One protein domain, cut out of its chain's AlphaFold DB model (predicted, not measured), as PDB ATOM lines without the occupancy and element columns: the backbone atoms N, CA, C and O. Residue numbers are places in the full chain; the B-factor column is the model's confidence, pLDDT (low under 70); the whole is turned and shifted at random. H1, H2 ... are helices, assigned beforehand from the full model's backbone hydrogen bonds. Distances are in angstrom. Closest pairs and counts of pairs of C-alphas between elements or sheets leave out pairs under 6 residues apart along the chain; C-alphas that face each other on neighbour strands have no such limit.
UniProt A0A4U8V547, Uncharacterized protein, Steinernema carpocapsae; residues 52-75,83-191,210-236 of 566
ATOM      1  N   HIS A  52      15.346  32.969  62.873       44.97
ATOM      2  CA  HIS A  52      14.573  33.968  63.611       44.97
ATOM      3  C   HIS A  52      13.994  33.425  64.934       44.97
ATOM      4  O   HIS A  52      13.625  34.222  65.797       44.97
ATOM      5  N   ASP A  53      13.979  32.103  65.141       46.56
ATOM      6  CA  ASP A  53      13.353  31.441  66.294       46.56
ATOM      7  C   ASP A  53      14.267  31.418  67.552       46.56
ATOM      8  O   ASP A  53      15.365  30.842  67.513       46.56
ATOM      9  N   PRO A  54      13.842  32.016  68.688       39.91
ATOM     10  CA  PRO A  54      14.556  31.965  69.968       39.91
ATOM     11  C   PRO A  54      14.816  30.544  70.497       39.91
ATOM     12  O   PRO A  54      15.863  30.307  71.104       39.91
ATOM     13  N   SER A  55      13.917  29.583  70.246       39.88
ATOM     14  CA  SER A  55      14.070  28.191  70.708       39.88
ATOM     15  C   SER A  55      15.250  27.489  70.032       39.88
ATOM     16  O   SER A  55      15.975  26.720  70.670       39.88
ATOM     17  N   VAL A  56      15.487  27.792  68.752       50.09
ATOM     18  CA  VAL A  56      16.616  27.249  67.983       50.09
ATOM     19  C   VAL A  56      17.939  27.829  68.489       50.09
ATOM     20  O   VAL A  56      18.888  27.076  68.723       50.09
ATOM     21  N   ARG A  57      17.991  29.144  68.749       49.03
ATOM     22  CA  ARG A  57      19.177  29.815  69.316       49.03
ATOM     23  C   ARG A  57      19.519  29.299  70.718       49.03
ATOM     24  O   ARG A  57      20.680  29.001  70.999       49.03
ATOM     25  N   TYR A  58      18.517  29.094  71.575       42.59
ATOM     26  CA  TYR A  58      18.707  28.484  72.896       42.59
ATOM     27  C   TYR A  58      19.280  27.059  72.810       42.59
ATOM     28  O   TYR A  58      20.217  26.719  73.536       42.59
ATOM     29  N   GLY A  59      18.763  26.231  71.894       41.16
ATOM     30  CA  GLY A  59      19.270  24.876  71.660       41.16
ATOM     31  C   GLY A  59      20.744  24.851  71.240       41.16
ATOM     32  O   GLY A  59      21.515  24.034  71.744       41.16
ATOM     33  N   GLN A  60      21.156  25.786  70.381       47.75
ATOM     34  CA  GLN A  60      22.546  25.933  69.937       47.75
ATOM     35  C   GLN A  60      23.477  26.339  71.088       47.75
ATOM     36  O   GLN A  60      24.500  25.689  71.298       47.75
ATOM     37  N   ILE A  61      23.098  27.335  71.897       46.78
ATOM     38  CA  ILE A  61      23.891  27.763  73.065       46.78
ATOM     39  C   ILE A  61      24.003  26.637  74.097       46.78
ATOM     40  O   ILE A  61      25.084  26.382  74.630       46.78
ATOM     41  N   ARG A  62      22.913  25.902  74.353       44.88
ATOM     42  CA  ARG A  62      22.920  24.750  75.265       44.88
ATOM     43  C   ARG A  62      23.883  23.655  74.798       44.88
ATOM     44  O   ARG A  62      24.537  23.034  75.635       44.88
ATOM     45  N   ASN A  63      23.973  23.415  73.491       48.00
ATOM     46  CA  ASN A  63      24.900  22.439  72.920       48.00
ATOM     47  C   ASN A  63      26.354  22.921  73.007       48.00
ATOM     48  O   ASN A  63      27.193  22.160  73.479       48.00
ATOM     49  N   LEU A  64      26.625  24.196  72.708       44.03
ATOM     50  CA  LEU A  64      27.955  24.801  72.861       44.03
ATOM     51  C   LEU A  64      28.452  24.757  74.316       44.03
ATOM     52  O   LEU A  64      29.589  24.371  74.585       44.03
ATOM     53  N   LEU A  65      27.588  25.071  75.288       43.91
ATOM     54  CA  LEU A  65      27.919  24.967  76.716       43.91
ATOM     55  C   LEU A  65      28.164  23.511  77.149       43.91
ATOM     56  O   LEU A  65      29.028  23.246  77.988       43.91
ATOM     57  N   ARG A  66      27.433  22.548  76.569       48.31
ATOM     58  CA  ARG A  66      27.635  21.111  76.813       48.31
ATOM     59  C   ARG A  66      28.940  20.598  76.211       48.31
ATOM     60  O   ARG A  66      29.614  19.819  76.877       48.31
ATOM     61  N   GLU A  67      29.306  21.028  75.008       40.91
ATOM     62  CA  GLU A  67      30.571  20.672  74.354       40.91
ATOM     63  C   GLU A  67      31.772  21.263  75.097       40.91
ATOM     64  O   GLU A  67      32.725  20.544  75.397       40.91
ATOM     65  N   ARG A  68      31.678  22.523  75.541       40.28
ATOM     66  CA  ARG A  68      32.705  23.170  76.374       40.28
ATOM     67  C   ARG A  68      32.903  22.457  77.717       40.28
ATOM     68  O   ARG A  68      34.035  22.309  78.175       40.28
ATOM     69  N   LYS A  69      31.817  21.951  78.322       40.81
ATOM     70  CA  LYS A  69      31.862  21.108  79.531       40.81
ATOM     71  C   LYS A  69      32.477  19.726  79.263       40.81
ATOM     72  O   LYS A  69      33.130  19.181  80.147       40.81
ATOM     73  N   ARG A  70      32.286  19.164  78.063       44.41
ATOM     74  CA  ARG A  70      32.813  17.846  77.664       44.41
ATOM     75  C   ARG A  70      34.316  17.884  77.341       44.41
ATOM     76  O   ARG A  70      35.006  16.911  77.617       44.41
ATOM     77  N   ASN A  71      34.826  19.019  76.858       37.81
ATOM     78  CA  ASN A  71      36.224  19.187  76.430       37.81
ATOM     79  C   ASN A  71      37.174  19.734  77.513       37.81
ATOM     80  O   ASN A  71      38.319  20.083  77.218       37.81
ATOM     81  N   GLY A  72      36.731  19.819  78.773       36.97
ATOM     82  CA  GLY A  72      37.602  20.165  79.904       36.97
ATOM     83  C   GLY A  72      38.302  21.525  79.784       36.97
ATOM     84  O   GLY A  72      39.401  21.687  80.303       36.97
ATOM     85  N   GLY A  73      37.705  22.489  79.074       43.97
ATOM     86  CA  GLY A  73      38.274  23.830  78.917       43.97
ATOM     87  C   GLY A  73      39.464  23.945  77.956       43.97
ATOM     88  O   GLY A  73      40.106  24.992  77.954       43.97
ATOM     89  N   ARG A  74      39.766  22.931  77.129       34.56
ATOM     90  CA  ARG A  74      40.715  23.113  76.017       34.56
ATOM     91  C   ARG A  74      40.028  23.799  74.824       34.56
ATOM     92  O   ARG A  74      38.946  23.344  74.450       34.56
ATOM     93  N   PRO A  75      40.625  24.859  74.239       35.41
ATOM     94  CA  PRO A  75      40.103  25.487  73.025       35.41
ATOM     95  C   PRO A  75      40.098  24.469  71.883       35.41
ATOM     96  O   PRO A  75      41.071  23.728  71.719       35.41
ATOM     97  N   HIS A  83      33.182  34.898  70.438       42.59
ATOM     98  CA  HIS A  83      31.883  35.443  70.795       42.59
ATOM     99  C   HIS A  83      31.714  35.278  72.304       42.59
ATOM    100  O   HIS A  83      31.575  34.161  72.805       42.59
ATOM    101  N   ASP A  84      31.749  36.401  73.026       64.25
ATOM    102  CA  ASP A  84      31.488  36.453  74.464       64.25
ATOM    103  C   ASP A  84      30.146  35.760  74.770       64.25
ATOM    104  O   ASP A  84      29.118  36.052  74.151       64.25
ATOM    105  N   VAL A  85      30.153  34.823  75.722       66.56
ATOM    106  CA  VAL A  85      28.967  34.067  76.155       66.56
ATOM    107  C   VAL A  85      27.845  35.024  76.563       66.56
ATOM    108  O   VAL A  85      26.677  34.747  76.296       66.56
ATOM    109  N   VAL A  86      28.187  36.178  77.140       70.88
ATOM    110  CA  VAL A  86      27.219  37.215  77.517       70.88
ATOM    111  C   VAL A  86      26.560  37.848  76.287       70.88
ATOM    112  O   VAL A  86      25.344  38.044  76.268       70.88
ATOM    113  N   SER A  87      27.325  38.093  75.223       70.38
ATOM    114  CA  SER A  87      26.807  38.596  73.945       70.38
ATOM    115  C   SER A  87      25.831  37.601  73.302       70.38
ATOM    116  O   SER A  87      24.756  37.985  72.830       70.38
ATOM    117  N   LEU A  88      26.143  36.301  73.373       69.06
ATOM    118  CA  LEU A  88      25.250  35.234  72.913       69.06
ATOM    119  C   LEU A  88      23.964  35.158  73.746       69.06
ATOM    120  O   LEU A  88      22.883  35.015  73.175       69.06
ATOM    121  N   LEU A  89      24.046  35.304  75.070       73.69
ATOM    122  CA  LEU A  89      22.863  35.337  75.937       73.69
ATOM    123  C   LEU A  89      21.963  36.534  75.606       73.69
ATOM    124  O   LEU A  89      20.761  36.349  75.406       73.69
ATOM    125  N   PHE A  90      22.530  37.732  75.432       76.75
ATOM    126  CA  PHE A  90      21.761  38.898  74.987       76.75
ATOM    127  C   PHE A  90      21.106  38.687  73.618       76.75
ATOM    128  O   PHE A  90      19.978  39.129  73.424       76.75
ATOM    129  N   SER A  91      21.750  37.965  72.695       73.38
ATOM    130  CA  SER A  91      21.163  37.661  71.381       73.38
ATOM    131  C   SER A  91      19.917  36.767  71.448       73.38
ATOM    132  O   SER A  91      19.105  36.783  70.523       73.38
ATOM    133  N   VAL A  92      19.739  35.987  72.523       74.19
ATOM    134  CA  VAL A  92      18.510  35.206  72.758       74.19
ATOM    135  C   VAL A  92      17.433  36.067  73.403       74.19
ATOM    136  O   VAL A  92      16.266  35.954  73.036       74.19
ATOM    137  N   LEU A  93      17.830  36.926  74.343       79.31
ATOM    138  CA  LEU A  93      16.927  37.788  75.111       79.31
ATOM    139  C   LEU A  93      16.414  38.987  74.299       79.31
ATOM    140  O   LEU A  93      15.405  39.592  74.652       79.31
ATOM    141  N   ILE A  94      17.121  39.352  73.228       78.94
ATOM    142  CA  ILE A  94      16.821  40.507  72.385       78.94
ATOM    143  C   ILE A  94      16.701  40.018  70.932       78.94
ATOM    144  O   ILE A  94      17.704  39.641  70.321       78.94
ATOM    145  N   PRO A  95      15.492  40.002  70.341       68.50
ATOM    146  CA  PRO A  95      15.304  39.542  68.965       68.50
ATOM    147  C   PRO A  95      16.067  40.401  67.940       68.50
ATOM    148  O   PRO A  95      16.067  41.621  68.034       68.50
ATOM    149  N   GLU A  96      16.639  39.811  66.885       62.84
ATOM    150  CA  GLU A  96      17.338  40.575  65.824       62.84
ATOM    151  C   GLU A  96      16.418  41.549  65.060       62.84
ATOM    152  O   GLU A  96      16.856  42.576  64.544       62.84
ATOM    153  N   SER A  97      15.108  41.291  65.017       58.12
ATOM    154  CA  SER A  97      14.134  42.243  64.460       58.12
ATOM    155  C   SER A  97      14.109  43.578  65.222       58.12
ATOM    156  O   SER A  97      13.764  44.613  64.652       58.12
ATOM    157  N   VAL A  98      14.531  43.572  66.491       56.41
ATOM    158  CA  VAL A  98      14.622  44.734  67.389       56.41
ATOM    159  C   VAL A  98      15.878  45.568  67.091       56.41
ATOM    160  O   VAL A  98      15.875  46.779  67.312       56.41
ATOM    161  N   THR A  99      16.931  44.967  66.519       54.66
ATOM    162  CA  THR A  99      18.196  45.651  66.189       54.66
ATOM    163  C   THR A  99      18.218  46.288  64.795       54.66
ATOM    164  O   THR A  99      19.066  47.142  64.543       54.66
ATOM    165  N   HIS A 100      17.298  45.911  63.897       50.06
ATOM    166  CA  HIS A 100      17.326  46.292  62.473       50.06
ATOM    167  C   HIS A 100      16.225  47.265  62.007       50.06
ATOM    168  O   HIS A 100      16.141  47.557  60.815       50.06
ATOM    169  N   THR A 101      15.388  47.802  62.898       49.00
ATOM    170  CA  THR A 101      14.321  48.739  62.497       49.00
ATOM    171  C   THR A 101      14.872  50.129  62.155       49.00
ATOM    172  O   THR A 101      15.613  50.735  62.927       49.00
ATOM    173  N   THR A 102      14.509  50.624  60.970       48.84
ATOM    174  CA  THR A 102      14.977  51.888  60.388       48.84
ATOM    175  C   THR A 102      14.517  53.115  61.178       48.84
ATOM    176  O   THR A 102      13.462  53.120  61.812       48.84
ATOM    177  N   VAL A 103      15.318  54.180  61.098       44.84
ATOM    178  CA  VAL A 103      15.018  55.519  61.626       44.84
ATOM    179  C   VAL A 103      13.617  55.952  61.164       44.84
ATOM    180  O   VAL A 103      13.367  56.000  59.964       44.84
ATOM    181  N   GLY A 104      12.707  56.233  62.105       49.69
ATOM    182  CA  GLY A 104      11.354  56.738  61.820       49.69
ATOM    183  C   GLY A 104      10.183  55.862  62.288       49.69
ATOM    184  O   GLY A 104       9.051  56.336  62.277       49.69
ATOM    185  N   THR A 105      10.404  54.620  62.741       53.31
ATOM    186  CA  THR A 105       9.318  53.820  63.341       53.31
ATOM    187  C   THR A 105       9.005  54.294  64.769       53.31
ATOM    188  O   THR A 105       9.956  54.437  65.548       53.31
ATOM    189  N   PRO A 106       7.725  54.490  65.150       56.41
ATOM    190  CA  PRO A 106       7.356  54.863  66.517       56.41
ATOM    191  C   PRO A 106       7.863  53.823  67.530       56.41
ATOM    192  O   PRO A 106       7.823  52.621  67.269       56.41
ATOM    193  N   ASP A 107       8.358  54.289  68.679       61.41
ATOM    194  CA  ASP A 107       9.005  53.444  69.697       61.41
ATOM    195  C   ASP A 107       8.001  52.534  70.451       61.41
ATOM    196  O   ASP A 107       8.395  51.496  70.978       61.41
ATOM    197  N   GLN A 108       6.702  52.856  70.452       62.00
ATOM    198  CA  GLN A 108       5.669  52.110  71.192       62.00
ATOM    199  C   GLN A 108       5.477  50.643  70.738       62.00
ATOM    200  O   GLN A 108       5.649  49.746  71.565       62.00
ATOM    201  N   PRO A 109       5.222  50.335  69.446       60.97
ATOM    202  CA  PRO A 109       5.089  48.945  68.983       60.97
ATOM    203  C   PRO A 109       6.366  48.109  69.184       60.97
ATOM    204  O   PRO A 109       6.307  46.879  69.239       60.97
ATOM    205  N   PHE A 110       7.519  48.771  69.301       68.38
ATOM    206  CA  PHE A 110       8.805  48.151  69.604       68.38
ATOM    207  C   PHE A 110       8.886  47.682  71.064       68.38
ATOM    208  O   PHE A 110       9.246  46.525  71.296       68.38
ATOM    209  N   ILE A 111       8.511  48.533  72.029       70.38
ATOM    210  CA  ILE A 111       8.494  48.172  73.457       70.38
ATOM    211  C   ILE A 111       7.518  47.017  73.699       70.38
ATOM    212  O   ILE A 111       7.868  46.062  74.390       70.38
ATOM    213  N   ASP A 112       6.353  47.038  73.051       72.38
ATOM    214  CA  ASP A 112       5.351  45.979  73.189       72.38
ATOM    215  C   ASP A 112       5.849  44.629  72.643       72.38
ATOM    216  O   ASP A 112       5.634  43.576  73.249       72.38
ATOM    217  N   ALA A 113       6.536  44.629  71.495       73.12
ATOM    218  CA  ALA A 113       7.101  43.412  70.911       73.12
ATOM    219  C   ALA A 113       8.241  42.832  71.761       73.12
ATOM    220  O   ALA A 113       8.312  41.616  71.948       73.12
ATOM    221  N   PHE A 114       9.102  43.698  72.295       79.75
ATOM    222  CA  PHE A 114      10.165  43.309  73.215       79.75
ATOM    223  C   PHE A 114       9.596  42.756  74.531       79.75
ATOM    224  O   PHE A 114       9.977  41.664  74.949       79.75
ATOM    225  N   GLY A 115       8.599  43.425  75.115       80.88
ATOM    226  CA  GLY A 115       7.892  42.948  76.305       80.88
ATOM    227  C   GLY A 115       7.265  41.565  76.098       80.88
ATOM    228  O   GLY A 115       7.443  40.673  76.927       80.88
ATOM    229  N   ARG A 116       6.618  41.323  74.947       80.56
ATOM    230  CA  ARG A 116       6.108  39.983  74.591       80.56
ATOM    231  C   ARG A 116       7.216  38.935  74.483       80.56
ATOM    232  O   ARG A 116       6.998  37.790  74.870       80.56
ATOM    233  N   ASN A 117       8.397  39.297  73.976       81.62
ATOM    234  CA  ASN A 117       9.527  38.373  73.896       81.62
ATOM    235  C   ASN A 117      10.075  37.999  75.284       81.62
ATOM    236  O   ASN A 117      10.346  36.822  75.517       81.62
ATOM    237  N   LEU A 118      10.145  38.948  76.222       82.94
ATOM    238  CA  LEU A 118      10.511  38.678  77.620       82.94
ATOM    239  C   LEU A 118       9.522  37.744  78.331       82.94
ATOM    240  O   LEU A 118       9.897  37.013  79.248       82.94
ATOM    241  N   GLN A 119       8.263  37.714  77.888       83.62
ATOM    242  CA  GLN A 119       7.256  36.797  78.422       83.62
ATOM    243  C   GLN A 119       7.341  35.368  77.864       83.62
ATOM    244  O   GLN A 119       6.711  34.471  78.426       83.62
ATOM    245  N   GLN A 120       8.118  35.125  76.803       82.50
ATOM    246  CA  GLN A 120       8.279  33.781  76.248       82.50
ATOM    247  C   GLN A 120       9.008  32.855  77.228       82.50
ATOM    248  O   GLN A 120       9.967  33.248  77.895       82.50
ATOM    249  N   THR A 121       8.590  31.588  77.266       84.38
ATOM    250  CA  THR A 121       9.153  30.568  78.164       84.38
ATOM    251  C   THR A 121      10.668  30.440  78.023       84.38
ATOM    252  O   THR A 121      11.366  30.384  79.027       84.38
ATOM    253  N   VAL A 122      11.188  30.464  76.790       78.50
ATOM    254  CA  VAL A 122      12.631  30.355  76.513       78.50
ATOM    255  C   VAL A 122      13.401  31.522  77.125       78.50
ATOM    256  O   VAL A 122      14.386  31.307  77.826       78.50
ATOM    257  N   THR A 123      12.925  32.748  76.916       80.12
ATOM    258  CA  THR A 123      13.535  33.971  77.447       80.12
ATOM    259  C   THR A 123      13.541  33.960  78.973       80.12
ATOM    260  O   THR A 123      14.575  34.210  79.588       80.12
ATOM    261  N   ARG A 124      12.425  33.556  79.597       85.00
ATOM    262  CA  ARG A 124      12.342  33.376  81.055       85.00
ATOM    263  C   ARG A 124      13.305  32.309  81.567       85.00
ATOM    264  O   ARG A 124      13.967  32.540  82.570       85.00
ATOM    265  N   SER A 125      13.441  31.174  80.875       80.06
ATOM    266  CA  SER A 125      14.412  30.133  81.242       80.06
ATOM    267  C   SER A 125      15.861  30.611  81.134       80.06
ATOM    268  O   SER A 125      16.693  30.208  81.944       80.06
ATOM    269  N   VAL A 126      16.184  31.470  80.161       83.06
ATOM    270  CA  VAL A 126      17.519  32.078  80.049       83.06
ATOM    271  C   VAL A 126      17.768  33.067  81.185       83.06
ATOM    272  O   VAL A 126      18.825  32.995  81.809       83.06
ATOM    273  N   MET A 127      16.803  33.936  81.503       84.19
ATOM    274  CA  MET A 127      16.919  34.852  82.646       84.19
ATOM    275  C   MET A 127      17.082  34.092  83.968       84.19
ATOM    276  O   MET A 127      17.979  34.417  84.743       84.19
ATOM    277  N   ASP A 128      16.302  33.028  84.190       83.56
ATOM    278  CA  ASP A 128      16.421  32.185  85.386       83.56
ATOM    279  C   ASP A 128      17.785  31.481  85.458       83.56
ATOM    280  O   ASP A 128      18.424  31.447  86.509       83.56
ATOM    281  N   MET A 129      18.296  30.990  84.323       83.31
ATOM    282  CA  MET A 129      19.645  30.430  84.241       83.31
ATOM    283  C   MET A 129      20.709  31.468  84.626       83.31
ATOM    284  O   MET A 129      21.593  31.155  85.419       83.31
ATOM    285  N   MET A 130      20.622  32.695  84.106       84.31
ATOM    286  CA  MET A 130      21.563  33.776  84.428       84.31
ATOM    287  C   MET A 130      21.488  34.177  85.901       84.31
ATOM    288  O   MET A 130      22.524  34.310  86.547       84.31
ATOM    289  N   LYS A 131      20.277  34.282  86.458       86.19
ATOM    290  CA  LYS A 131      20.036  34.500  87.889       86.19
ATOM    291  C   LYS A 131      20.691  33.406  88.741       86.19
ATOM    292  O   LYS A 131      21.374  33.716  89.712       86.19
ATOM    293  N   ASN A 132      20.533  32.134  88.367       83.56
ATOM    294  CA  ASN A 132      21.142  31.010  89.086       83.56
ATOM    295  C   ASN A 132      22.680  31.023  88.988       83.56
ATOM    296  O   ASN A 132      23.353  30.658  89.950       83.56
ATOM    297  N   ILE A 133      23.250  31.463  87.859       82.88
ATOM    298  CA  ILE A 133      24.704  31.659  87.730       82.88
ATOM    299  C   ILE A 133      25.167  32.788  88.659       82.88
ATOM    300  O   ILE A 133      26.074  32.561  89.450       82.88
ATOM    301  N   LEU A 134      24.497  33.949  88.648       82.75
ATOM    302  CA  LEU A 134      24.808  35.067  89.554       82.75
ATOM    303  C   LEU A 134      24.730  34.662  91.028       82.75
ATOM    304  O   LEU A 134      25.567  35.064  91.829       82.75
ATOM    305  N   PHE A 135      23.735  33.855  91.394       84.25
ATOM    306  CA  PHE A 135      23.612  33.331  92.749       84.25
ATOM    307  C   PHE A 135      24.781  32.403  93.109       84.25
ATOM    308  O   PHE A 135      25.373  32.548  94.177       84.25
ATOM    309  N   ASN A 136      25.162  31.494  92.207       81.75
ATOM    310  CA  ASN A 136      26.308  30.607  92.410       81.75
ATOM    311  C   ASN A 136      27.636  31.372  92.494       81.75
ATOM    312  O   ASN A 136      28.485  30.994  93.300       81.75
ATOM    313  N   ASP A 137      27.800  32.460  91.733       81.88
ATOM    314  CA  ASP A 137      29.007  33.298  91.744       81.88
ATOM    315  C   ASP A 137      29.344  33.804  93.156       81.88
ATOM    316  O   ASP A 137      30.523  33.892  93.506       81.88
ATOM    317  N   ILE A 138      28.340  34.047  94.007       82.19
ATOM    318  CA  ILE A 138      28.541  34.470  95.404       82.19
ATOM    319  C   ILE A 138      29.282  33.402  96.221       82.19
ATOM    320  O   ILE A 138      30.111  33.734  97.068       82.19
ATOM    321  N   TYR A 139      29.007  32.122  95.966       76.88
ATOM    322  CA  TYR A 139      29.598  30.996  96.694       76.88
ATOM    323  C   TYR A 139      30.943  30.546  96.118       76.88
ATOM    324  O   TYR A 139      31.655  29.753  96.743       76.88
ATOM    325  N   THR A 140      31.325  31.037  94.935       70.25
ATOM    326  CA  THR A 140      32.607  30.670  94.331       70.25
ATOM    327  C   THR A 140      33.776  31.317  95.078       70.25
ATOM    328  O   THR A 140      33.933  32.537  95.146       70.25
ATOM    329  N   THR A 141      34.648  30.482  95.645       55.66
ATOM    330  CA  THR A 141      35.905  30.931  96.257       55.66
ATOM    331  C   THR A 141      36.986  30.961  95.177       55.66
ATOM    332  O   THR A 141      37.532  29.924  94.815       55.66
ATOM    333  N   SER A 142      37.289  32.133  94.617       53.06
ATOM    334  CA  SER A 142      38.342  32.281  93.602       53.06
ATOM    335  C   SER A 142      39.644  32.815  94.213       53.06
ATOM    336  O   SER A 142      39.652  33.893  94.810       53.06
ATOM    337  N   GLY A 143      40.761  32.118  93.993       45.34
ATOM    338  CA  GLY A 143      42.112  32.521  94.422       45.34
ATOM    339  C   GLY A 143      42.773  33.646  93.608       45.34
ATOM    340  O   GLY A 143      43.941  33.950  93.816       45.34
ATOM    341  N   SER A 144      42.068  34.279  92.674       44.47
ATOM    342  CA  SER A 144      42.518  35.472  91.946       44.47
ATOM    343  C   SER A 144      41.296  36.157  91.329       44.47
ATOM    344  O   SER A 144      40.263  35.510  91.187       44.47
ATOM    345  N   LYS A 145      41.391  37.464  91.039       49.22
ATOM    346  CA  LYS A 145      40.313  38.355  90.552       49.22
ATOM    347  C   LYS A 145      39.435  37.696  89.466       49.22
ATOM    348  O   LYS A 145      39.713  37.859  88.281       49.22
ATOM    349  N   SER A 146      38.398  36.960  89.865       53.09
ATOM    350  CA  SER A 146      37.390  36.437  88.951       53.09
ATOM    351  C   SER A 146      36.387  37.551  88.681       53.09
ATOM    352  O   SER A 146      35.737  38.060  89.600       53.09
ATOM    353  N   GLU A 147      36.343  37.967  87.422       65.12
ATOM    354  CA  GLU A 147      35.312  38.836  86.864       65.12
ATOM    355  C   GLU A 147      33.962  38.143  87.075       65.12
ATOM    356  O   GLU A 147      33.803  36.974  86.715       65.12
ATOM    357  N   THR A 148      33.037  38.804  87.772       75.00
ATOM    358  CA  THR A 148      31.724  38.212  88.061       75.00
ATOM    359  C   THR A 148      30.858  38.252  86.804       75.00
ATOM    360  O   THR A 148      31.042  39.138  85.965       75.00
ATOM    361  N   LEU A 149      29.867  37.358  86.665       80.81
ATOM    362  CA  LEU A 149      28.887  37.491  85.575       80.81
ATOM    363  C   LEU A 149      28.200  38.868  85.625       80.81
ATOM    364  O   LEU A 149      27.847  39.418  84.588       80.81
ATOM    365  N   PHE A 150      28.056  39.447  86.819       84.75
ATOM    366  CA  PHE A 150      27.520  40.791  87.008       84.75
ATOM    367  C   PHE A 150      28.374  41.865  86.312       84.75
ATOM    368  O   PHE A 150      27.835  42.710  85.600       84.75
ATOM    369  N   ASP A 151      29.700  41.798  86.461       85.31
ATOM    370  CA  ASP A 151      30.634  42.700  85.775       85.31
ATOM    371  C   ASP A 151      30.603  42.479  84.260       85.31
ATOM    372  O   ASP A 151      30.479  43.436  83.497       85.31
ATOM    373  N   ALA A 152      30.605  41.215  83.825       83.25
ATOM    374  CA  ALA A 152      30.534  40.869  82.409       83.25
ATOM    375  C   ALA A 152      29.224  41.353  81.760       83.25
ATOM    376  O   ALA A 152      29.226  41.778  80.605       83.25
ATOM    377  N   LEU A 153      28.101  41.330  82.492       85.44
ATOM    378  CA  LEU A 153      26.833  41.883  82.021       85.44
ATOM    379  C   LEU A 153      26.913  43.388  81.808       85.44
ATOM    380  O   LEU A 153      26.465  43.849  80.763       85.44
ATOM    381  N   ILE A 154      27.494  44.127  82.756       85.81
ATOM    382  CA  ILE A 154      27.676  45.581  82.657       85.81
ATOM    383  C   ILE A 154      28.581  45.935  81.472       85.81
ATOM    384  O   ILE A 154      28.222  46.792  80.665       85.81
ATOM    385  N   ASP A 155      29.712  45.242  81.330       82.75
ATOM    386  CA  ASP A 155      30.711  45.513  80.290       82.75
ATOM    387  C   ASP A 155      30.210  45.218  78.865       82.75
ATOM    388  O   ASP A 155      30.720  45.780  77.893       82.75
ATOM    389  N   ASN A 156      29.198  44.355  78.723       82.44
ATOM    390  CA  ASN A 156      28.599  43.988  77.437       82.44
ATOM    391  C   ASN A 156      27.390  44.859  77.036       82.44
ATOM    392  O   ASN A 156      26.800  44.636  75.968       82.44
ATOM    393  N   ILE A 157      26.992  45.840  77.854       80.19
ATOM    394  CA  ILE A 157      25.924  46.780  77.488       80.19
ATOM    395  C   ILE A 157      26.441  47.739  76.409       80.19
ATOM    396  O   ILE A 157      27.488  48.366  76.544       80.19
ATOM    397  N   ALA A 158      25.681  47.883  75.322       77.38
ATOM    398  CA  ALA A 158      26.011  48.785  74.229       77.38
ATOM    399  C   ALA A 158      26.075  50.255  74.691       77.38
ATOM    400  O   ALA A 158      25.284  50.701  75.519       77.38
ATOM    401  N   GLU A 159      26.962  51.050  74.087       69.69
ATOM    402  CA  GLU A 159      27.182  52.454  74.476       69.69
ATOM    403  C   GLU A 159      25.964  53.358  74.212       69.69
ATOM    404  O   GLU A 159      25.716  54.314  74.946       69.69
ATOM    405  N   SER A 160      25.174  53.077  73.168       69.06
ATOM    406  CA  SER A 160      23.993  53.873  72.810       69.06
ATOM    407  C   SER A 160      22.991  53.104  71.935       69.06
ATOM    408  O   SER A 160      23.266  52.010  71.441       69.06
ATOM    409  N   GLY A 161      21.799  53.679  71.742       71.31
ATOM    410  CA  GLY A 161      20.768  53.156  70.835       71.31
ATOM    411  C   GLY A 161      19.713  52.252  71.489       71.31
ATOM    412  O   GLY A 161      19.637  52.123  72.710       71.31
ATOM    413  N   ARG A 162      18.858  51.638  70.655       72.81
ATOM    414  CA  ARG A 162      17.761  50.747  71.094       72.81
ATOM    415  C   ARG A 162      18.272  49.482  71.788       72.81
ATOM    416  O   ARG A 162      17.669  49.048  72.766       72.81
ATOM    417  N   LEU A 163      19.402  48.940  71.325       77.12
ATOM    418  CA  LEU A 163      20.048  47.770  71.926       77.12
ATOM    419  C   LEU A 163      20.445  48.042  73.383       77.12
ATOM    420  O   LEU A 163      20.082  47.253  74.248       77.12
ATOM    421  N   ARG A 164      21.065  49.201  73.664       81.31
ATOM    422  CA  ARG A 164      21.382  49.634  75.035       81.31
ATOM    423  C   ARG A 164      20.136  49.635  75.916       81.31
ATOM    424  O   ARG A 164      20.163  49.055  76.990       81.31
ATOM    425  N   ARG A 165      19.035  50.248  75.458       80.81
ATOM    426  CA  ARG A 165      17.779  50.303  76.234       80.81
ATOM    427  C   ARG A 165      17.264  48.903  76.577       80.81
ATOM    428  O   ARG A 165      16.940  48.654  77.730       80.81
ATOM    429  N   CYS A 166      17.239  47.991  75.603       83.94
ATOM    430  CA  CYS A 166      16.794  46.611  75.823       83.94
ATOM    431  C   CYS A 166      17.715  45.871  76.800       83.94
ATOM    432  O   CYS A 166      17.232  45.240  77.734       83.94
ATOM    433  N   GLN A 167      19.036  45.985  76.630       86.38
ATOM    434  CA  GLN A 167      20.010  45.370  77.537       86.38
ATOM    435  C   GLN A 167      19.894  45.918  78.964       86.38
ATOM    436  O   GLN A 167      19.963  45.133  79.902       86.38
ATOM    437  N   CYS A 168      19.656  47.224  79.141       86.94
ATOM    438  CA  CYS A 168      19.405  47.829  80.452       86.94
ATOM    439  C   CYS A 168      18.135  47.276  81.118       86.94
ATOM    440  O   CYS A 168      18.157  46.991  82.314       86.94
ATOM    441  N   VAL A 169      17.046  47.070  80.363       89.81
ATOM    442  CA  VAL A 169      15.823  46.429  80.889       89.81
ATOM    443  C   VAL A 169      16.116  44.991  81.323       89.81
ATOM    444  O   VAL A 169      15.860  44.644  82.470       89.81
ATOM    445  N   VAL A 170      16.748  44.184  80.462       89.81
ATOM    446  CA  VAL A 170      17.114  42.792  80.792       89.81
ATOM    447  C   VAL A 170      18.024  42.728  82.020       89.81
ATOM    448  O   VAL A 170      17.804  41.919  82.917       89.81
ATOM    449  N   PHE A 171      19.043  43.586  82.078       91.81
ATOM    450  CA  PHE A 171      19.949  43.680  83.219       91.81
ATOM    451  C   PHE A 171      19.198  44.029  84.511       91.81
ATOM    452  O   PHE A 171      19.454  43.427  85.556       91.81
ATOM    453  N   SER A 172      18.249  44.964  84.440       92.75
ATOM    454  CA  SER A 172      17.432  45.371  85.585       92.75
ATOM    455  C   SER A 172      16.527  44.241  86.067       92.75
ATOM    456  O   SER A 172      16.437  44.018  87.272       92.75
ATOM    457  N   ASP A 173      15.913  43.489  85.154       92.19
ATOM    458  CA  ASP A 173      15.041  42.357  85.486       92.19
ATOM    459  C   ASP A 173      15.820  41.199  86.112       92.19
ATOM    460  O   ASP A 173      15.399  40.642  87.127       92.19
ATOM    461  N   ILE A 174      16.993  40.871  85.562       91.69
ATOM    462  CA  ILE A 174      17.893  39.869  86.146       91.69
ATOM    463  C   ILE A 174      18.356  40.318  87.538       91.69
ATOM    464  O   ILE A 174      18.391  39.507  88.461       91.69
ATOM    465  N   SER A 175      18.665  41.605  87.712       93.56
ATOM    466  CA  SER A 175      19.068  42.172  89.004       93.56
ATOM    467  C   SER A 175      17.952  42.081  90.049       93.56
ATOM    468  O   SER A 175      18.223  41.706  91.186       93.56
ATOM    469  N   VAL A 176      16.701  42.372  89.674       94.06
ATOM    470  CA  VAL A 176      15.534  42.215  90.563       94.06
ATOM    471  C   VAL A 176      15.350  40.751  90.956       94.06
ATOM    472  O   VAL A 176      15.319  40.446  92.144       94.06
ATOM    473  N   GLN A 177      15.344  39.830  89.987       91.88
ATOM    474  CA  GLN A 177      15.222  38.394  90.268       91.88
ATOM    475  C   GLN A 177      16.352  37.872  91.163       91.88
ATOM    476  O   GLN A 177      16.131  37.010  92.011       91.88
ATOM    477  N   PHE A 178      17.570  38.380  90.974       92.19
ATOM    478  CA  PHE A 178      18.712  38.055  91.818       92.19
ATOM    479  C   PHE A 178      18.513  38.563  93.252       92.19
ATOM    480  O   PHE A 178      18.674  37.783  94.189       92.19
ATOM    481  N   MET A 179      18.120  39.829  93.434       93.00
ATOM    482  CA  MET A 179      17.841  40.395  94.760       93.00
ATOM    483  C   MET A 179      16.734  39.616  95.478       93.00
ATOM    484  O   MET A 179      16.919  39.235  96.632       93.00
ATOM    485  N   ASP A 180      15.635  39.304  94.791       91.38
ATOM    486  CA  ASP A 180      14.531  38.517  95.351       91.38
ATOM    487  C   ASP A 180      14.983  37.109  95.746       91.38
ATOM    488  O   ASP A 180      14.687  36.645  96.846       91.38
ATOM    489  N   HIS A 181      15.764  36.439  94.893       89.50
ATOM    490  CA  HIS A 181      16.301  35.116  95.202       89.50
ATOM    491  C   HIS A 181      17.221  35.137  96.430       89.50
ATOM    492  O   HIS A 181      17.143  34.243  97.266       89.50
ATOM    493  N   ILE A 182      18.058  36.169  96.580       88.75
ATOM    494  CA  ILE A 182      18.896  36.354  97.772       88.75
ATOM    495  C   ILE A 182      18.044  36.583  99.022       88.75
ATOM    496  O   ILE A 182      18.333  36.003 100.065       88.75
ATOM    497  N   MET A 183      16.988  37.392  98.926       85.12
ATOM    498  CA  MET A 183      16.073  37.645 100.044       85.12
ATOM    499  C   MET A 183      15.260  36.415 100.459       85.12
ATOM    500  O   MET A 183      14.916  36.297 101.632       85.12
ATOM    501  N   LEU A 184      14.968  35.509  99.523       84.19
ATOM    502  CA  LEU A 184      14.324  34.221  99.797       84.19
ATOM    503  C   LEU A 184      15.319  33.150 100.272       84.19
ATOM    504  O   LEU A 184      14.910  32.159 100.868       84.19
ATOM    505  N   SER A 185      16.613  33.328  99.994       79.00
ATOM    506  CA  SER A 185      17.663  32.395 100.399       79.00
ATOM    507  C   SER A 185      18.069  32.586 101.862       79.00
ATOM    508  O   SER A 185      18.276  33.706 102.331       79.00
ATOM    509  N   ASP A 186      18.325  31.485 102.565       65.69
ATOM    510  CA  ASP A 186      18.782  31.502 103.960       65.69
ATOM    511  C   ASP A 186      20.218  32.019 104.158       65.69
ATOM    512  O   ASP A 186      20.748  31.914 105.261       65.69
ATOM    513  N   ILE A 187      20.882  32.620 103.161       69.81
ATOM    514  CA  ILE A 187      22.231  33.212 103.313       69.81
ATOM    515  C   ILE A 187      22.281  34.155 104.522       69.81
ATOM    516  O   ILE A 187      23.216  34.133 105.324       69.81
ATOM    517  N   CYS A 188      21.227  34.949 104.684       58.22
ATOM    518  CA  CYS A 188      21.075  35.893 105.781       58.22
ATOM    519  C   CYS A 188      20.647  35.238 107.111       58.22
ATOM    520  O   CYS A 188      20.918  35.802 108.172       58.22
ATOM    521  N   ALA A 189      20.018  34.056 107.075       56.84
ATOM    522  CA  ALA A 189      19.563  33.300 108.247       56.84
ATOM    523  C   ALA A 189      20.616  32.302 108.775       56.84
ATOM    524  O   ALA A 189      20.677  32.050 109.978       56.84
ATOM    525  N   SER A 190      21.503  31.800 107.910       50.47
ATOM    526  CA  SER A 190      22.539  30.786 108.192       50.47
ATOM    527  C   SER A 190      23.566  31.221 109.244       50.47
ATOM    528  O   SER A 190      24.236  30.390 109.855       50.47
ATOM    529  N   THR A 191      23.689  32.528 109.486       48.50
ATOM    530  CA  THR A 191      24.522  33.096 110.560       48.50
ATOM    531  C   THR A 191      23.940  32.866 111.959       48.50
ATOM    532  O   THR A 191      24.653  33.027 112.944       48.50
ATOM    533  N   VAL A 210      34.195  30.820 104.599       67.50
ATOM    534  CA  VAL A 210      33.281  30.679 103.451       67.50
ATOM    535  C   VAL A 210      32.155  31.709 103.536       67.50
ATOM    536  O   VAL A 210      31.896  32.409 102.560       67.50
ATOM    537  N   LEU A 211      31.543  31.872 104.713       73.62
ATOM    538  CA  LEU A 211      30.509  32.886 104.938       73.62
ATOM    539  C   LEU A 211      31.058  34.310 104.774       73.62
ATOM    540  O   LEU A 211      30.415  35.139 104.135       73.62
ATOM    541  N   ALA A 212      32.261  34.590 105.281       74.56
ATOM    542  CA  ALA A 212      32.904  35.891 105.105       74.56
ATOM    543  C   ALA A 212      33.134  36.232 103.619       74.56
ATOM    544  O   ALA A 212      32.850  37.352 103.194       74.56
ATOM    545  N   ASN A 213      33.580  35.260 102.815       78.06
ATOM    546  CA  ASN A 213      33.755  35.433 101.369       78.06
ATOM    547  C   ASN A 213      32.422  35.660 100.642       78.06
ATOM    548  O   ASN A 213      32.335  36.547  99.793       78.06
ATOM    549  N   VAL A 214      31.379  34.908 101.008       82.25
ATOM    550  CA  VAL A 214      30.009  35.073 100.491       82.25
ATOM    551  C   VAL A 214      29.500  36.492 100.763       82.25
ATOM    552  O   VAL A 214      29.051  37.173  99.840       82.25
ATOM    553  N   PHE A 215      29.638  36.992 101.997       81.44
ATOM    554  CA  PHE A 215      29.244  38.362 102.339       81.44
ATOM    555  C   PHE A 215      30.081  39.412 101.606       81.44
ATOM    556  O   PHE A 215      29.519  40.378 101.099       81.44
ATOM    557  N   ALA A 216      31.398  39.228 101.485       83.62
ATOM    558  CA  ALA A 216      32.249  40.153 100.740       83.62
ATOM    559  C   ALA A 216      31.831  40.255  99.260       83.62
ATOM    560  O   ALA A 216      31.745  41.356  98.714       83.62
ATOM    561  N   ARG A 217      31.504  39.123  98.621       85.12
ATOM    562  CA  ARG A 217      30.991  39.088  97.242       85.12
ATOM    563  C   ARG A 217      29.618  39.734  97.120       85.12
ATOM    564  O   ARG A 217      29.401  40.512  96.195       85.12
ATOM    565  N   LEU A 218      28.719  39.470  98.063       88.81
ATOM    566  CA  LEU A 218      27.400  40.095  98.093       88.81
ATOM    567  C   LEU A 218      27.498  41.620  98.246       88.81
ATOM    568  O   LEU A 218      26.804  42.349  97.539       88.81
ATOM    569  N   LEU A 219      28.379  42.114  99.121       89.19
ATOM    570  CA  LEU A 219      28.633  43.548  99.303       89.19
ATOM    571  C   LEU A 219      29.251  44.182  98.055       89.19
ATOM    572  O   LEU A 219      28.866  45.287  97.678       89.19
ATOM    573  N   TYR A 220      30.152  43.470  97.375       89.19
ATOM    574  CA  TYR A 220      30.695  43.908  96.091       89.19
ATOM    575  C   TYR A 220      29.596  44.045  95.027       89.19
ATOM    576  O   TYR A 220      29.451  45.115  94.442       89.19
ATOM    577  N   ILE A 221      28.776  43.006  94.821       90.25
ATOM    578  CA  ILE A 221      27.659  43.042  93.859       90.25
ATOM    579  C   ILE A 221      26.676  44.161  94.224       90.25
ATOM    580  O   ILE A 221      26.215  44.891  93.353       90.25
ATOM    581  N   SER A 222      26.408  44.351  95.517       92.69
ATOM    582  CA  SER A 222      25.566  45.440  96.018       92.69
ATOM    583  C   SER A 222      26.129  46.821  95.664       92.69
ATOM    584  O   SER A 222      25.390  47.681  95.191       92.69
ATOM    585  N   SER A 223      27.442  47.027  95.800       91.81
ATOM    586  CA  SER A 223      28.098  48.260  95.347       91.81
ATOM    587  C   SER A 223      27.985  48.440  93.829       91.81
ATOM    588  O   SER A 223      27.729  49.549  93.367       91.81
ATOM    589  N   ARG A 224      28.137  47.365  93.042       89.75
ATOM    590  CA  ARG A 224      28.003  47.416  91.575       89.75
ATOM    591  C   ARG A 224      26.566  47.693  91.122       89.75
ATOM    592  O   ARG A 224      26.380  48.388  90.127       89.75
ATOM    593  N   LEU A 225      25.556  47.218  91.854       93.62
ATOM    594  CA  LEU A 225      24.152  47.591  91.638       93.62
ATOM    595  C   LEU A 225      23.953  49.100  91.809       93.62
ATOM    596  O   LEU A 225      23.336  49.740  90.961       93.62
ATOM    597  N   VAL A 226      24.523  49.684  92.867       93.81
ATOM    598  CA  VAL A 226      24.459  51.134  93.093       93.81
ATOM    599  C   VAL A 226      25.214  51.898  91.998       93.81
ATOM    600  O   VAL A 226      24.682  52.874  91.471       93.81
ATOM    601  N   ASP A 227      26.394  51.434  91.572       88.81
ATOM    602  CA  ASP A 227      27.114  52.016  90.427       88.81
ATOM    603  C   ASP A 227      26.267  51.985  89.140       88.81
ATOM    604  O   ASP A 227      26.252  52.955  88.376       88.81
ATOM    605  N   ALA A 228      25.533  50.894  88.902       88.69
ATOM    606  CA  ALA A 228      24.661  50.742  87.740       88.69
ATOM    607  C   ALA A 228      23.473  51.720  87.761       88.69
ATOM    608  O   ALA A 228      23.081  52.223  86.705       88.69
ATOM    609  N   VAL A 229      22.934  52.038  88.944       88.12
ATOM    610  CA  VAL A 229      21.915  53.086  89.123       88.12
ATOM    611  C   VAL A 229      22.483  54.460  88.761       88.12
ATOM    612  O   VAL A 229      21.921  55.159  87.917       88.12
ATOM    613  N   TRP A 230      23.646  54.822  89.314       84.50
ATOM    614  CA  TRP A 230      24.319  56.095  89.018       84.50
ATOM    615  C   TRP A 230      24.754  56.225  87.550       84.50
ATOM    616  O   TRP A 230      24.773  57.324  87.001       84.50
ATOM    617  N   SER A 231      25.055  55.105  86.891       81.06
ATOM    618  CA  SER A 231      25.428  55.049  85.469       81.06
ATOM    619  C   SER A 231      24.221  55.027  84.515       81.06
ATOM    620  O   SER A 231      24.397  55.007  83.293       81.06
ATOM    621  N   GLY A 232      22.989  54.995  85.039       81.00
ATOM    622  CA  GLY A 232      21.766  54.903  84.234       81.00
ATOM    623  C   GLY A 232      21.666  53.600  83.432       81.00
ATOM    624  O   GLY A 232      21.240  53.616  82.271       81.00
ATOM    625  N   LEU A 233      22.141  52.495  84.016       85.06
ATOM    626  CA  LEU A 233      22.032  51.132  83.481       85.06
ATOM    627  C   LEU A 233      20.860  50.362  84.106       85.06
ATOM    628  O   LEU A 233      20.311  49.473  83.457       85.06
ATOM    629  N   TYR A 234      20.477  50.714  85.336       88.06
ATOM    630  CA  TYR A 234      19.312  50.170  86.031       88.06
ATOM    631  C   TYR A 234      18.062  51.020  85.741       88.06
ATOM    632  O   TYR A 234      18.093  52.237  85.909       88.06
ATOM    633  N   VAL A 235      16.983  50.384  85.276       88.25
ATOM    634  CA  VAL A 235      15.748  51.022  84.772       88.25
ATOM    635  C   VAL A 235      14.552  50.792  85.700       88.25
ATOM    636  O   VAL A 235      13.639  51.612  85.720       88.25
ATOM    637  N   ASN A 236      14.552  49.696  86.465       90.50
ATOM    638  CA  ASN A 236      13.505  49.397  87.448       90.50
ATOM    639  C   ASN A 236      13.562  50.374  88.641       90.50
ATOM    640  O   ASN A 236      14.476  51.193  88.746       90.50
TER     641      ASN A 236
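What this domain is: This is residues 52 to 75, 83 to 191 and 210 to 236 of the 566 residues of an uncharacterized protein of Steinernema carpocapsae (UniProt A0A4U8V547). Two long helices, H5 and H7, cross at the core; the end of H5 packs on a third long helix, H8, and the short H6 packs on H5. H2 and the first residues of H1 pack on the beginning of H5, H3 and H4 lie near the beginning of H7, and residues 66 to 75 stick out. The printed part has 160 residues with eight named helices, H1 to H8 in order, and no named strand; its class is all helix. It is compact, with a radius of gyration of the C-alphas of 17.0 A and spans of 54 by 40 by 27 A.

How they stand to each other: H1, residues 54 to 70, touches H2, residues 85 to 93, with residues 54 to 61 alone, at a shallow tilt of 23 degrees, opposite ways; the closest C-alphas, of Pro 54 and Val 92, are 5.8 A apart. H3, residues 96 to 99, and H2 meet only through their link. H4, residues 108 to 118, touches no helix; it is close to H3 but not clearly touching, the closest C-alphas, of Val 98 and Phe 110, being 7.1 A apart. The hub is H5, residues 121 to 139, which touches five helices, among them H2, with the C-alphas of Leu 93 and Thr 123 closest at 5.6 A. H6, residues 149 to 155, touches H5, with the C-alphas of Leu 134 and Leu 149 closest at 6.2 A. H7, residues 161 to 184, touches H5 at a steep tilt of 59 degrees, the same way; the C-alphas of Lys 131 and Phe 178 are closest at 5.5 A. H3 touches H7, with the C-alphas of Thr 99 and Leu 163 closest at 6.4 A. H8, residues 210 to 230, touches H5 at a steep tilt of 54 degrees, opposite ways; the C-alphas of Ile 138 and Val 214 are closest at 5.3 A. H1 and H7 are apart. Every O i to N i+4 pair is within hydrogen-bond range in H1, H2, H4, H6, H7 and H8; H5 has 13 of 15, and H3 is too short for one.

Where its parts are: H1 begins at C-alpha 54 (14.556, 31.965, 69.968) and is 24.3 A long. H5 measures 27.6 A, H7 35.2 A and H8 30.6 A. H8 ends at C-alpha 230 (24.319, 56.095, 89.018).

The domain as a whole: The C-alphas of Gly 104 and Thr 191 are farthest apart, at 55.7 A. Residues 76 to 82 and 192 to 209 are not printed, with C-alpha gaps of 13.1 A and 11.5 A. No link printed whole is long. Mean pLDDT of the printed part is 71.5; 60 residues are under 70, among them 52 to 75 and 95 to 110.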